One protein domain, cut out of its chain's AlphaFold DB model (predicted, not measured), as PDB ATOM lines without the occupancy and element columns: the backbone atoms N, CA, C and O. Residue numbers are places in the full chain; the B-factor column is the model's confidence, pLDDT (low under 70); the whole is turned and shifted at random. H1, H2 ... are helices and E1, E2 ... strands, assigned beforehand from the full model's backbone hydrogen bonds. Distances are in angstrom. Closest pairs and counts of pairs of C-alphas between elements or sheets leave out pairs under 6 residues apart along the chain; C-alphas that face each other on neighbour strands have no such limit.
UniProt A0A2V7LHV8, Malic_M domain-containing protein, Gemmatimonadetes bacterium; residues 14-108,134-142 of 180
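AT A GLANCE: This is residues 14 to 108 and 134 to 142 of the 180 residues of the protein "Malic_M domain-containing protein" of Gemmatimonadetes bacterium (UniProt A0A2V7LHV8). Little here is regular structure: a small parallel sheet, E2 E3 E4, makes one end and loop 41 to 67 the other, with lone strand E1 between and H1 opposite short H2 and H3. Of 104 printed residues, 39 are in named elements, H1 E1 H2 E2 H3 E3 E4, mixed in class. It is compact, radius of gyration of the C-alphas 13.4 A, spanning 34 by 30 by 30 A.

IN THESE COORDINATES: Find C-alpha 77 at (208.101, 223.171, 163.094), beginning E2, residues 77 to 80; E3 is residues 100 to 103; E4, residues 135 to 138, ends with C-alpha 138 at (210.663, 211.454, 169.000). H1, 17 to 28, runs 16.6 A; E1 is 36 to 40, H2 68 to 72, H3 89 to 93.

HOW THE PARTS SIT: N 78 and O 100 of E2 and E3, 2.8 A, and N 137 and O 101 of E4 and E3, 3.0 A, are within hydrogen-bond range, as is every helix O i to N i+4 pair. E2, H3, E3 form a strand-helix-strand unit, parallel strands with a helix between, its crossover right-handed.

THE WHOLE: Residues 109 to 133 are cut out, leaving 22.8 A between C-alphas 108 and 134. Link E1 to H2 is long. Look for pLDDT under 70 at 82 to 85, 104 to 108 and 134 to 142.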
ATOM      1  N   GLY A  14     218.636 224.706 170.391       88.25
ATOM      2  CA  GLY A  14     220.039 224.323 170.322       88.25
ATOM      3  C   GLY A  14     220.690 224.807 169.023       88.25
ATOM      4  O   GLY A  14     220.123 224.666 167.944       88.25
ATOM      5  N   ALA A  15     221.917 225.322 169.129       86.44
ATOM      6  CA  ALA A  15     222.721 225.801 167.999       86.44
ATOM      7  C   ALA A  15     224.068 225.062 167.881       86.44
ATOM      8  O   ALA A  15     225.112 225.666 167.636       86.44
ATOM      9  N   GLY A  16     224.059 223.750 168.134       87.00
ATOM     10  CA  GLY A  16     225.232 222.883 167.980       87.00
ATOM     11  C   GLY A  16     225.405 222.356 166.551       87.00
ATOM     12  O   GLY A  16     224.588 222.622 165.669       87.00
ATOM     13  N   ALA A  17     226.431 221.529 166.336       86.31
ATOM     14  CA  ALA A  17     226.756 220.964 165.021       86.31
ATOM     15  C   ALA A  17     225.577 220.219 164.364       86.31
ATOM     16  O   ALA A  17     225.312 220.402 163.178       86.31
ATOM     17  N   ALA A  18     224.816 219.437 165.139       87.38
ATOM     18  CA  ALA A  18     223.639 218.730 164.631       87.38
ATOM     19  C   ALA A  18     222.531 219.687 164.155       87.38
ATOM     20  O   ALA A  18     221.886 219.421 163.141       87.38
ATOM     21  N   ALA A  19     222.329 220.806 164.857       90.69
ATOM     22  CA  ALA A  19     221.330 221.814 164.498       90.69
ATOM     23  C   ALA A  19     221.720 222.548 163.218       90.69
ATOM     24  O   ALA A  19     220.909 222.704 162.313       90.69
ATOM     25  N   ILE A  20     222.994 222.918 163.104       91.88
ATOM     26  CA  ILE A  20     223.532 223.573 161.913       91.88
ATOM     27  C   ILE A  20     223.429 222.641 160.699       91.88
ATOM     28  O   ILE A  20     222.917 223.048 159.660       91.88
ATOM     29  N   ALA A  21     223.824 221.371 160.834       92.06
ATOM     30  CA  ALA A  21     223.756 220.403 159.739       92.06
ATOM     31  C   ALA A  21     222.313 220.128 159.278       92.06
ATOM     32  O   ALA A  21     222.039 220.066 158.078       92.06
ATOM     33  N   THR A  22     221.375 219.986 160.219       92.12
ATOM     34  CA  THR A  22     219.954 219.771 159.894       92.12
ATOM     35  C   THR A  22     219.307 221.013 159.287       92.12
ATOM     36  O   THR A  22     218.561 220.891 158.316       92.12
ATOM     37  N   ALA A  23     219.641 222.209 159.767       93.00
ATOM     38  CA  ALA A  23     219.188 223.452 159.159       93.00
ATOM     39  C   ALA A  23     219.742 223.648 157.741       93.00
ATOM     40  O   ALA A  23     218.987 223.992 156.836       93.00
ATOM     41  N   GLU A  24     221.028 223.371 157.500       93.12
ATOM     42  CA  GLU A  24     221.592 223.396 156.145       93.12
ATOM     43  C   GLU A  24     220.892 222.390 155.225       93.12
ATOM     44  O   GLU A  24     220.631 222.691 154.059       93.12
ATOM     45  N   HIS A  25     220.543 221.211 155.745       92.88
ATOM     46  CA  HIS A  25     219.752 220.242 155.000       92.88
ATOM     47  C   HIS A  25     218.361 220.789 154.647       92.88
ATOM     48  O   HIS A  25     217.949 220.678 153.497       92.88
ATOM     49  N   TYR A  26     217.667 221.454 155.576       92.19
ATOM     50  CA  TYR A  26     216.361 222.074 155.306       92.19
ATOM     51  C   TYR A  26     216.442 223.179 154.254       92.19
ATOM     52  O   TYR A  26     215.572 223.266 153.387       92.19
ATOM     53  N   VAL A  27     217.520 223.964 154.257       92.75
ATOM     54  CA  VAL A  27     217.773 224.944 153.195       92.75
ATOM     55  C   VAL A  27     217.927 224.262 151.836       92.75
ATOM     56  O   VAL A  27     217.346 224.714 150.854       92.75
ATOM     57  N   ARG A  28     218.662 223.142 151.764       92.12
ATOM     58  CA  ARG A  28     218.813 222.363 150.518       92.12
ATOM     59  C   ARG A  28     217.493 221.763 150.032       92.12
ATOM     60  O   ARG A  28     217.325 221.593 148.832       92.12
ATOM     61  N   LEU A  29     216.570 221.461 150.944       89.19
ATOM     62  CA  LEU A  29     215.219 220.995 150.617       89.19
ATOM     63  C   LEU A  29     214.284 222.122 150.139       89.19
ATOM     64  O   LEU A  29     213.188 221.829 149.668       89.19
ATOM     65  N   GLY A  30     214.697 223.391 150.236       90.06
ATOM     66  CA  GLY A  30     213.934 224.544 149.748       90.06
ATOM     67  C   GLY A  30     213.294 225.411 150.835       90.06
ATOM     68  O   GLY A  30     212.506 226.300 150.513       90.06
ATOM     69  N   VAL A  31     213.621 225.196 152.114       92.75
ATOM     70  CA  VAL A  31     213.226 226.124 153.185       92.75
ATOM     71  C   VAL A  31     214.066 227.399 153.081       92.75
ATOM     72  O   VAL A  31     215.295 227.348 152.990       92.75
ATOM     73  N   LYS A  32     213.417 228.565 153.108       91.56
ATOM     74  CA  LYS A  32     214.120 229.854 153.098       91.56
ATOM     75  C   LYS A  32     214.888 230.046 154.406       91.56
ATOM     76  O   LYS A  32     214.343 229.809 155.481       91.56
ATOM     77  N   ARG A  33     216.132 230.533 154.324       91.19
ATOM     78  CA  ARG A  33     216.967 230.821 155.509       91.19
ATOM     79  C   ARG A  33     216.295 231.795 156.475       91.19
ATOM     80  O   ARG A  33     216.360 231.586 157.677       91.19
ATOM     81  N   GLU A  34     215.584 232.781 155.939       92.19
ATOM     82  CA  GLU A  34     214.792 233.761 156.695       92.19
ATOM     83  C   GLU A  34     213.726 233.113 157.592       92.19
ATOM     84  O   GLU A  34     213.328 233.699 158.591       92.19
ATOM     85  N   HIS A  35     213.294 231.887 157.293       93.56
ATOM     86  CA  HIS A  35     212.302 231.174 158.095       93.56
ATOM     87  C   HIS A  35     212.908 230.162 159.077       93.56
ATOM     88  O   HIS A  35     212.168 229.434 159.741       93.56
ATOM     89  N   ILE A  36     214.239 230.100 159.175       94.31
ATOM     90  CA  ILE A  36     214.956 229.213 160.091       94.31
ATOM     91  C   ILE A  36     215.472 230.029 161.271       94.31
ATOM     92  O   ILE A  36     216.363 230.860 161.130       94.31
ATOM     93  N   PHE A  37     214.939 229.760 162.454       94.12
ATOM     94  CA  PHE A  37     215.304 230.440 163.691       94.12
ATOM     95  C   PHE A  37     216.066 229.471 164.589       94.12
ATOM     96  O   PHE A  37     215.588 228.371 164.848       94.12
ATOM     97  N   MET A  38     217.247 229.861 165.070       93.25
ATOM     98  CA  MET A  38     218.041 229.051 165.998       93.25
ATOM     99  C   MET A  38     218.162 229.749 167.346       93.25
ATOM    100  O   MET A  38     218.601 230.897 167.408       93.25
ATOM    101  N   CYS A  39     217.823 229.040 168.418       91.50
ATOM    102  CA  CYS A  39     217.968 229.522 169.787       91.50
ATOM    103  C   CYS A  39     219.011 228.687 170.534       91.50
ATOM    104  O   CYS A  39     218.967 227.457 170.492       91.50
ATOM    105  N   ASP A  40     219.929 229.337 171.244       88.94
ATOM    106  CA  ASP A  40     220.846 228.688 172.185       88.94
ATOM    107  C   ASP A  40     220.565 229.119 173.632       88.94
ATOM    108  O   ASP A  40     219.492 229.642 173.929       88.94
ATOM    109  N   GLN A  41     221.491 228.847 174.555       82.69
ATOM    110  CA  GLN A  41     221.329 229.229 175.963       82.69
ATOM    111  C   GLN A  41     221.197 230.748 176.158       82.69
ATOM    112  O   GLN A  41     220.569 231.169 177.121       82.69
ATOM    113  N   GLY A  42     221.738 231.558 175.241       81.50
ATOM    114  CA  GLY A  42     221.607 233.016 175.251       81.50
ATOM    115  C   GLY A  42     220.380 233.537 174.495       81.50
ATOM    116  O   GLY A  42     220.271 234.741 174.281       81.50
ATOM    117  N   GLY A  43     219.473 232.659 174.052       88.06
ATOM    118  CA  GLY A  43     218.286 233.029 173.279       88.06
ATOM    119  C   GLY A  43     218.506 232.973 171.767       88.06
ATOM    120  O   GLY A  43     219.326 232.194 171.270       88.06
ATOM    121  N   LEU A  44     217.725 233.756 171.018       92.94
ATOM    122  CA  LEU A  44     217.773 233.767 169.553       92.94
ATOM    123  C   LEU A  44     219.150 234.202 169.022       92.94
ATOM    124  O   LEU A  44     219.732 235.185 169.482       92.94
ATOM    125  N   ILE A  45     219.642 233.518 167.990       92.25
ATOM    126  CA  ILE A  45     220.801 233.963 167.213       92.25
ATOM    127  C   ILE A  45     220.358 235.067 166.247       92.25
ATOM    128  O   ILE A  45     219.597 234.828 165.308       92.25
ATOM    129  N   HIS A  46     220.831 236.289 166.489       93.19
ATOM    130  CA  HIS A  46     220.459 237.477 165.725       93.19
ATOM    131  C   HIS A  46     221.679 238.292 165.277       93.19
ATOM    132  O   HIS A  46     222.782 238.150 165.810       93.19
ATOM    133  N   VAL A  47     221.470 239.163 164.288       89.19
ATOM    134  CA  VAL A  47     222.487 240.102 163.799       89.19
ATOM    135  C   VAL A  47     222.842 241.090 164.918       89.19
ATOM    136  O   VAL A  47     221.956 241.670 165.540       89.19
ATOM    137  N   GLY A  48     224.136 241.261 165.203       85.19
ATOM    138  CA  GLY A  48     224.650 242.143 166.267       85.19
ATOM    139  C   GLY A  48     225.120 241.418 167.534       85.19
ATOM    140  O   GLY A  48     225.766 242.027 168.387       85.19
ATOM    141  N   ARG A  49     224.863 240.113 167.644       86.62
ATOM    142  CA  ARG A  49     225.407 239.271 168.711       86.62
ATOM    143  C   ARG A  49     226.892 238.960 168.448       86.62
ATOM    144  O   ARG A  49     227.251 238.552 167.345       86.62
ATOM    145  N   LYS A  50     227.758 239.194 169.444       83.75
ATOM    146  CA  LYS A  50     229.230 239.104 169.309       83.75
ATOM    147  C   LYS A  50     229.789 237.703 169.590       83.75
ATOM    148  O   LYS A  50     230.857 237.365 169.098       83.75
ATOM    149  N   ASP A  51     229.066 236.874 170.335       85.06
ATOM    150  CA  ASP A  51     229.436 235.507 170.727       85.06
ATOM    151  C   ASP A  51     228.974 234.448 169.704       85.06
ATOM    152  O   ASP A  51     228.462 233.383 170.054       85.06
ATOM    153  N   LEU A  52     229.135 234.739 168.409       86.25
ATOM    154  CA  LEU A  52     228.715 233.846 167.329       86.25
ATOM    155  C   LEU A  52     229.906 233.241 166.589       86.25
ATOM    156  O   LEU A  52     230.740 233.945 166.027       86.25
ATOM    157  N   ASP A  53     229.919 231.913 166.509       88.12
ATOM    158  CA  ASP A  53     230.789 231.185 165.590       88.12
ATOM    159  C   ASP A  53     230.372 231.454 164.126       88.12
ATOM    160  O   ASP A  53     229.200 231.711 163.827       88.12
ATOM    161  N   ARG A  54     231.318 231.325 163.191       88.12
ATOM    162  CA  ARG A  54     231.138 231.511 161.743       88.12
ATOM    163  C   ARG A  54     230.001 230.663 161.169       88.12
ATOM    164  O   ARG A  54     229.400 231.033 160.163       88.12
ATOM    165  N   TYR A  55     229.724 229.504 161.762       88.81
ATOM    166  CA  TYR A  55     228.624 228.645 161.328       88.81
ATOM    167  C   TYR A  55     227.267 229.122 161.851       88.81
ATOM    168  O   TYR A  55     226.286 229.086 161.110       88.81
ATOM    169  N   LYS A  56     227.213 229.617 163.094       88.25
ATOM    170  CA  LYS A  56     225.995 230.175 163.699       88.25
ATOM    171  C   LYS A  56     225.589 231.488 163.034       88.25
ATOM    172  O   LYS A  56     224.404 231.706 162.792       88.25
ATOM    173  N   SER A  57     226.560 232.335 162.689       89.25
ATOM    174  CA  SER A  57     226.304 233.648 162.084       89.25
ATOM    175  C   SER A  57     225.571 233.571 160.739       89.25
ATOM    176  O   SER A  57     224.832 234.485 160.393       89.25
ATOM    177  N   ARG A  58     225.681 232.451 160.012       90.19
ATOM    178  CA  ARG A  58     224.935 232.199 158.761       90.19
ATOM    179  C   ARG A  58     223.422 232.090 158.950       90.19
ATOM    180  O   ARG A  58     222.684 232.245 157.982       90.19
ATOM    181  N   PHE A  59     222.985 231.770 160.164       91.44
ATOM    182  CA  PHE A  59     221.579 231.648 160.547       91.44
ATOM    183  C   PHE A  59     221.147 232.793 161.474       91.44
ATOM    184  O   PHE A  59     220.101 232.707 162.114       91.44
ATOM    185  N   ALA A  60     221.950 233.860 161.559       91.94
ATOM    186  CA  ALA A  60     221.599 235.052 162.312       91.94
ATOM    187  C   ALA A  60     220.431 235.774 161.650       91.94
ATOM    188  O   ALA A  60     220.503 236.193 160.497       91.94
ATOM    189  N   GLN A  61     219.355 235.920 162.414       91.69
ATOM    190  CA  GLN A  61     218.158 236.613 161.968       91.69
ATOM    191  C   GLN A  61     218.291 238.122 162.200       91.69
ATOM    192  O   GLN A  61     218.876 238.535 163.207       91.69
ATOM    193  N   PRO A  62     217.754 238.972 161.312       87.12
ATOM    194  CA  PRO A  62     217.705 240.400 161.570       87.12
ATOM    195  C   PRO A  62     216.834 240.690 162.802       87.12
ATOM    196  O   PRO A  62     215.893 239.955 163.124       87.12
ATOM    197  N   GLY A  63     217.158 241.778 163.498       83.88
ATOM    198  CA  GLY A  63     216.429 242.241 164.678       83.88
ATOM    199  C   GLY A  63     217.219 242.114 165.979       83.88
ATOM    200  O   GLY A  63     218.447 242.092 165.986       83.88
ATOM    201  N   LYS A  64     216.480 242.090 167.092       85.06
ATOM    202  CA  LYS A  64     217.017 242.121 168.459       85.06
ATOM    203  C   LYS A  64     216.987 240.734 169.107       85.06
ATOM    204  O   LYS A  64     216.394 239.793 168.569       85.06
ATOM    205  N   ALA A  65     217.608 240.639 170.281       84.50
ATOM    206  CA  ALA A  65     217.483 239.490 171.165       84.50
ATOM    207  C   ALA A  65     216.003 239.199 171.448       84.50
ATOM    208  O   ALA A  65     215.229 240.114 171.725       84.50
ATOM    209  N   ARG A  66     215.626 237.926 171.330       89.38
ATOM    210  CA  ARG A  66     214.270 237.423 171.569       89.38
ATOM    211  C   ARG A  66     214.337 236.161 172.406       89.38
ATOM    212  O   ARG A  66     215.256 235.348 172.234       89.38
ATOM    213  N   ALA A  67     213.357 236.001 173.285       90.38
ATOM    214  CA  ALA A  67     213.220 234.798 174.091       90.38
ATOM    215  C   ALA A  67     212.709 233.628 173.238       90.38
ATOM    216  O   ALA A  67     212.071 233.808 172.201       90.38
ATOM    217  N   LEU A  68     212.965 232.391 173.681       89.38
ATOM    218  CA  LEU A  68     212.479 231.204 172.972       89.38
ATOM    219  C   LEU A  68     210.943 231.192 172.852       89.38
ATOM    220  O   LEU A  68     210.427 230.758 171.827       89.38
ATOM    221  N   THR A  69     210.236 231.678 173.874       89.56
ATOM    222  CA  THR A  69     208.771 231.833 173.898       89.56
ATOM    223  C   THR A  69     208.277 232.645 172.706       89.56
ATOM    224  O   THR A  69     207.484 232.142 171.919       89.56
ATOM    225  N   GLU A  70     208.832 233.839 172.512       90.88
ATOM    226  CA  GLU A  70     208.475 234.764 171.427       90.88
ATOM    227  C   GLU A  70     208.801 234.179 170.047       90.88
ATOM    228  O   GLU A  70     208.067 234.336 169.075       90.88
ATOM    229  N   VAL A  71     209.925 233.467 169.931       91.50
ATOM    230  CA  VAL A  71     210.331 232.860 168.657       91.50
ATOM    231  C   VAL A  71     209.402 231.707 168.269       91.50
ATOM    232  O   VAL A  71     209.154 231.509 167.075       91.50
ATOM    233  N   LEU A  72     208.876 230.965 169.247       90.62
ATOM    234  CA  LEU A  72     207.963 229.840 169.033       90.62
ATOM    235  C   LEU A  72     206.553 230.259 168.612       90.62
ATOM    236  O   LEU A  72     205.835 229.431 168.045       90.62
ATOM    237  N   GLU A  73     206.166 231.517 168.820       91.56
ATOM    238  CA  GLU A  73     204.856 232.011 168.402       91.56
ATOM    239  C   GLU A  73     204.648 231.827 166.893       91.56
ATOM    240  O   GLU A  73     205.477 232.225 166.061       91.56
ATOM    241  N   GLY A  74     203.560 231.147 166.530       89.50
ATOM    242  CA  GLY A  74     203.218 230.830 165.143       89.50
ATOM    243  C   GLY A  74     204.215 229.912 164.425       89.50
ATOM    244  O   GLY A  74     204.164 229.806 163.200       89.50
ATOM    245  N   ALA A  75     205.138 229.258 165.139       91.94
ATOM    246  CA  ALA A  75     206.066 228.310 164.532       91.94
ATOM    247  C   ALA A  75     205.324 227.065 164.022       91.94
ATOM    248  O   ALA A  75     204.465 226.511 164.707       91.94
ATOM    249  N   ASP A  76     205.680 226.606 162.823       91.81
ATOM    250  CA  ASP A  76     205.097 225.408 162.216       91.81
ATOM    251  C   ASP A  76     205.885 224.149 162.606       91.81
ATOM    252  O   ASP A  76     205.317 223.068 162.758       91.81
ATOM    253  N   VAL A  77     207.206 224.282 162.762       91.38
ATOM    254  CA  VAL A  77     208.101 223.171 163.094       91.38
ATOM    255  C   VAL A  77     209.030 223.573 164.228       91.38
ATOM    256  O   VAL A  77     209.709 224.593 164.159       91.38
ATOM    257  N   LEU A  78     209.104 222.727 165.248       91.62
ATOM    258  CA  LEU A  78     210.058 222.812 166.342       91.62
ATOM    259  C   LEU A  78     211.020 221.627 166.276       91.62
ATOM    260  O   LEU A  78     210.586 220.478 166.276       91.62
ATOM    261  N   VAL A  79     212.323 221.897 166.278       90.25
ATOM    262  CA  VAL A  79     213.381 220.883 166.290       90.25
ATOM    263  C   VAL A  79     214.218 221.032 167.562       90.25
ATOM    264  O   VAL A  79     215.040 221.935 167.691       90.25
ATOM    265  N   GLY A  80     213.998 220.148 168.530       87.75
ATOM    266  CA  GLY A  80     214.732 220.091 169.791       87.75
ATOM    267  C   GLY A  80     215.907 219.119 169.725       87.75
ATOM    268  O   GLY A  80     215.700 217.904 169.728       87.75
ATOM    269  N   LEU A  81     217.129 219.658 169.720       77.69
ATOM    270  CA  LEU A  81     218.391 218.900 169.674       77.69
ATOM    271  C   LEU A  81     219.211 219.039 170.969       77.69
ATOM    272  O   LEU A  81     220.366 218.628 171.020       77.69
ATOM    273  N   SER A  82     218.613 219.641 171.998       68.94
ATOM    274  CA  SER A  82     219.244 219.963 173.279       68.94
ATOM    275  C   SER A  82     218.645 219.159 174.442       68.94
ATOM    276  O   SER A  82     217.694 218.389 174.269       68.94
ATOM    277  N   VAL A  83     219.209 219.351 175.638       60.41
ATOM    278  CA  VAL A  83     218.806 218.701 176.891       60.41
ATOM    279  C   VAL A  83     217.300 218.862 177.116       60.41
ATOM    280  O   VAL A  83     216.715 219.930 176.921       60.41
ATOM    281  N   GLY A  84     216.641 217.768 177.495       61.78
ATOM    282  CA  GLY A  84     215.201 217.765 177.714       61.78
ATOM    283  C   GLY A  84     214.781 218.696 178.857       61.78
ATOM    284  O   GLY A  84     215.413 218.701 179.903       61.78
ATOM    285  N   GLY A  85     213.678 219.428 178.669       65.25
ATOM    286  CA  GLY A  85     213.075 220.288 179.700       65.25
ATOM    287  C   GLY A  85     213.023 221.775 179.346       65.25
ATOM    288  O   GLY A  85     212.385 222.530 180.060       65.25
ATOM    289  N   ILE A  86     213.634 222.186 178.230       74.06
ATOM    290  CA  ILE A  86     213.708 223.602 177.819       74.06
ATOM    291  C   ILE A  86     212.371 224.137 177.273       74.06
ATOM    292  O   ILE A  86     212.084 225.322 177.390       74.06
ATOM    293  N   VAL A  87     211.545 223.275 176.672       81.00
ATOM    294  CA  VAL A  87     210.254 223.665 176.081       81.00
ATOM    295  C   VAL A  87     209.120 223.168 176.972       81.00
ATOM    296  O   VAL A  87     208.982 221.952 177.159       81.00
ATOM    297  N   SER A  88     208.323 224.095 177.511       83.12
ATOM    298  CA  SER A  88     207.131 223.794 178.309       83.12
ATOM    299  C   SER A  88     205.903 223.550 177.421       83.12
ATOM    300  O   SER A  88     205.871 223.926 176.248       83.12
ATOM    301  N   GLY A  89     204.870 222.906 177.972       81.62
ATOM    302  CA  GLY A  89     203.619 222.664 177.244       81.62
ATOM    303  C   GLY A  89     202.882 223.951 176.859       81.62
ATOM    304  O   GLY A  89     202.210 223.981 175.835       81.62
ATOM    305  N   GLU A  90     203.041 225.022 177.635       84.31
ATOM    306  CA  GLU A  90     202.446 226.333 177.350       84.31
ATOM    307  C   GLU A  90     203.074 226.982 176.118       84.31
ATOM    308  O   GLU A  90     202.359 227.480 175.255       84.31
ATOM    309  N   MET A  91     204.395 226.861 175.962       85.69
ATOM    310  CA  MET A  91     205.112 227.354 174.780       85.69
ATOM    311  C   MET A  91     204.649 226.664 173.494       85.69
ATOM    312  O   MET A  91     204.609 227.281 172.434       85.69
ATOM    313  N   LEU A  92     204.261 225.386 173.581       84.75
ATOM    314  CA  LEU A  92     203.725 224.642 172.439       84.75
ATOM    315  C   LEU A  92     202.319 225.104 172.037       84.75
ATOM    316  O   LEU A  92     201.950 224.947 170.877       84.75
ATOM    317  N   LYS A  93     201.538 225.685 172.959       86.69
ATOM    318  CA  LYS A  93     200.203 226.224 172.644       86.69
ATOM    319  C   LYS A  93     200.274 227.482 171.776       86.69
ATOM    320  O   LYS A  93     199.350 227.717 171.011       86.69
ATOM    321  N   GLY A  94     201.361 228.252 171.873       87.50
ATOM    322  CA  GLY A  94     201.599 229.436 171.038       87.50
ATOM    323  C   GLY A  94     202.040 229.121 169.603       87.50
ATOM    324  O   GLY A  94     202.175 230.032 168.787       87.50
ATOM    325  N   MET A  95     202.284 227.850 169.273       91.38
ATOM    326  CA  MET A  95     202.672 227.434 167.924       91.38
ATOM    327  C   MET A  95     201.486 227.456 166.943       91.38
ATOM    328  O   MET A  95     200.332 227.659 167.317       91.38
ATOM    329  N   ALA A  96     201.766 227.237 165.655       90.56
ATOM    330  CA  ALA A  96     200.738 227.153 164.620       90.56
ATOM    331  C   ALA A  96     199.714 226.021 164.893       90.56
ATOM    332  O   ALA A  96     200.046 225.065 165.593       90.56
ATOM    333  N   PRO A  97     198.502 226.043 164.293       84.12
ATOM    334  CA  PRO A  97     197.409 225.104 164.609       84.12
ATOM    335  C   PRO A  97     197.723 223.605 164.455       84.12
ATOM    336  O   PRO A  97     197.053 222.763 165.050       84.12
ATOM    337  N   GLN A  98     198.712 223.247 163.634       84.69
ATOM    338  CA  GLN A  98     199.166 221.865 163.436       84.69
ATOM    339  C   GLN A  98     200.697 221.817 163.456       84.69
ATOM    340  O   GLN A  98     201.319 221.636 162.404       84.69
ATOM    341  N   PRO A  99     201.320 222.018 164.629       87.56
ATOM    342  CA  PRO A  99     202.759 222.114 164.704       87.56
ATOM    343  C   PRO A  99     203.389 220.719 164.660       87.56
ATOM    344  O   PRO A  99     202.852 219.738 165.189       87.56
ATOM    345  N   ILE A 100     204.564 220.622 164.042       87.50
ATOM    346  CA  ILE A 100     205.412 219.433 164.119       87.50
ATOM    347  C   ILE A 100     206.476 219.674 165.175       87.50
ATOM    348  O   ILE A 100     207.242 220.627 165.085       87.50
ATOM    349  N   VAL A 101     206.568 218.771 166.147       86.75
ATOM    350  CA  VAL A 101     207.588 218.843 167.195       86.75
ATOM    351  C   VAL A 101     208.508 217.633 167.075       86.75
ATOM    352  O   VAL A 101     208.136 216.508 167.414       86.75
ATOM    353  N   LEU A 102     209.722 217.868 166.585       82.94
ATOM    354  CA  LEU A 102     210.799 216.891 166.491       82.94
ATOM    355  C   LEU A 102     211.698 217.045 167.710       82.94
ATOM    356  O   LEU A 102     212.520 217.954 167.769       82.94
ATOM    357  N   ARG A 103     211.559 216.171 168.705       73.81
ATOM    358  CA  ARG A 103     212.390 216.224 169.913       73.81
ATOM    359  C   ARG A 103     213.278 214.994 169.979       73.81
ATOM    360  O   ARG A 103     212.778 213.872 170.010       73.81
ATOM    361  N   SER A 104     214.591 215.192 170.045       64.31
ATOM    362  CA  SER A 104     215.497 214.107 170.411       64.31
ATOM    363  C   SER A 104     215.371 213.874 171.915       64.31
ATOM    364  O   SER A 104     215.797 214.688 172.732       64.31
ATOM    365  N   ARG A 105     214.674 212.804 172.301       52.72
ATOM    366  CA  ARG A 105     214.514 212.412 173.703       52.72
ATOM    367  C   ARG A 105     215.452 211.249 173.980       52.72
ATOM    368  O   ARG A 105     215.077 210.095 173.798       52.72
ATOM    369  N   THR A 106     216.646 211.535 174.478       46.69
ATOM    370  CA  THR A 106     217.377 210.540 175.268       46.69
ATOM    371  C   THR A 106     216.708 210.492 176.647       46.69
ATOM    372  O   THR A 106     216.630 211.535 177.299       46.69
ATOM    373  N   PRO A 107     216.136 209.364 177.107       39.44
ATOM    374  CA  PRO A 107     215.517 209.312 178.426       39.44
ATOM    375  C   PRO A 107     216.574 209.592 179.498       39.44
ATOM    376  O   PRO A 107     217.546 208.850 179.622       39.44
ATOM    377  N   THR A 108     216.388 210.655 180.282       39.16
ATOM    378  CA  THR A 108     217.211 210.911 181.465       39.16
ATOM    379  C   THR A 108     216.976 209.770 182.450       39.16
ATOM    380  O   THR A 108     215.926 209.685 183.086       39.16
ATOM    381  N   THR A 134     199.251 217.781 167.603       38.88
ATOM    382  CA  THR A 134     200.697 217.964 167.484       38.88
ATOM    383  C   THR A 134     201.303 216.600 167.193       38.88
ATOM    384  O   THR A 134     201.380 215.733 168.069       38.88
ATOM    385  N   ARG A 135     201.738 216.372 165.950       47.03
ATOM    386  CA  ARG A 135     202.512 215.174 165.600       47.03
ATOM    387  C   ARG A 135     203.906 215.314 166.210       47.03
ATOM    388  O   ARG A 135     204.821 215.845 165.584       47.03
ATOM    389  N   SER A 136     204.053 214.873 167.457       46.75
ATOM    390  CA  SER A 136     205.360 214.768 168.100       46.75
ATOM    391  C   SER A 136     206.064 213.506 167.600       46.75
ATOM    392  O   SER A 136     205.573 212.391 167.773       46.75
ATOM    393  N   ILE A 137     207.203 213.676 166.935       47.84
ATOM    394  CA  ILE A 137     208.039 212.558 166.490       47.84
ATOM    395  C   ILE A 137     209.296 212.606 167.345       47.84
ATOM    396  O   ILE A 137     210.122 213.514 167.235       47.84
ATOM    397  N   THR A 138     209.424 211.637 168.248       42.91
ATOM    398  CA  THR A 138     210.663 211.454 169.000       42.91
ATOM    399  C   THR A 138     211.637 210.701 168.107       42.91
ATOM    400  O   THR A 138     211.428 209.525 167.820       42.91
ATOM    401  N   CYS A 139     212.695 211.368 167.649       32.22
ATOM    402  CA  CYS A 139     213.762 210.695 166.920       32.22
ATOM    403  C   CYS A 139     214.662 209.997 167.948       32.22
ATOM    404  O   CYS A 139     215.570 210.608 168.515       32.22
ATOM    405  N   SER A 140     214.363 208.736 168.264       29.84
ATOM    406  CA  SER A 140     215.291 207.875 168.991       29.84
ATOM    407  C   SER A 140     216.394 207.470 168.020       29.84
ATOM    408  O   SER A 140     216.218 206.552 167.221       29.84
ATOM    409  N   ALA A 141     217.521 208.176 168.053       30.80
ATOM    410  CA  ALA A 141     218.729 207.661 167.435       30.80
ATOM    411  C   ALA A 141     219.139 206.404 168.217       30.80
ATOM    412  O   ALA A 141     219.658 206.495 169.329       30.80
ATOM    413  N   SER A 142     218.852 205.224 167.669       23.98
ATOM    414  CA  SER A 142     219.464 203.989 168.149       23.98
ATOM    415  C   SER A 142     220.987 204.118 167.969       23.98
ATOM    416  O   SER A 142     221.422 204.533 166.891       23.98
TER     417      SER A 142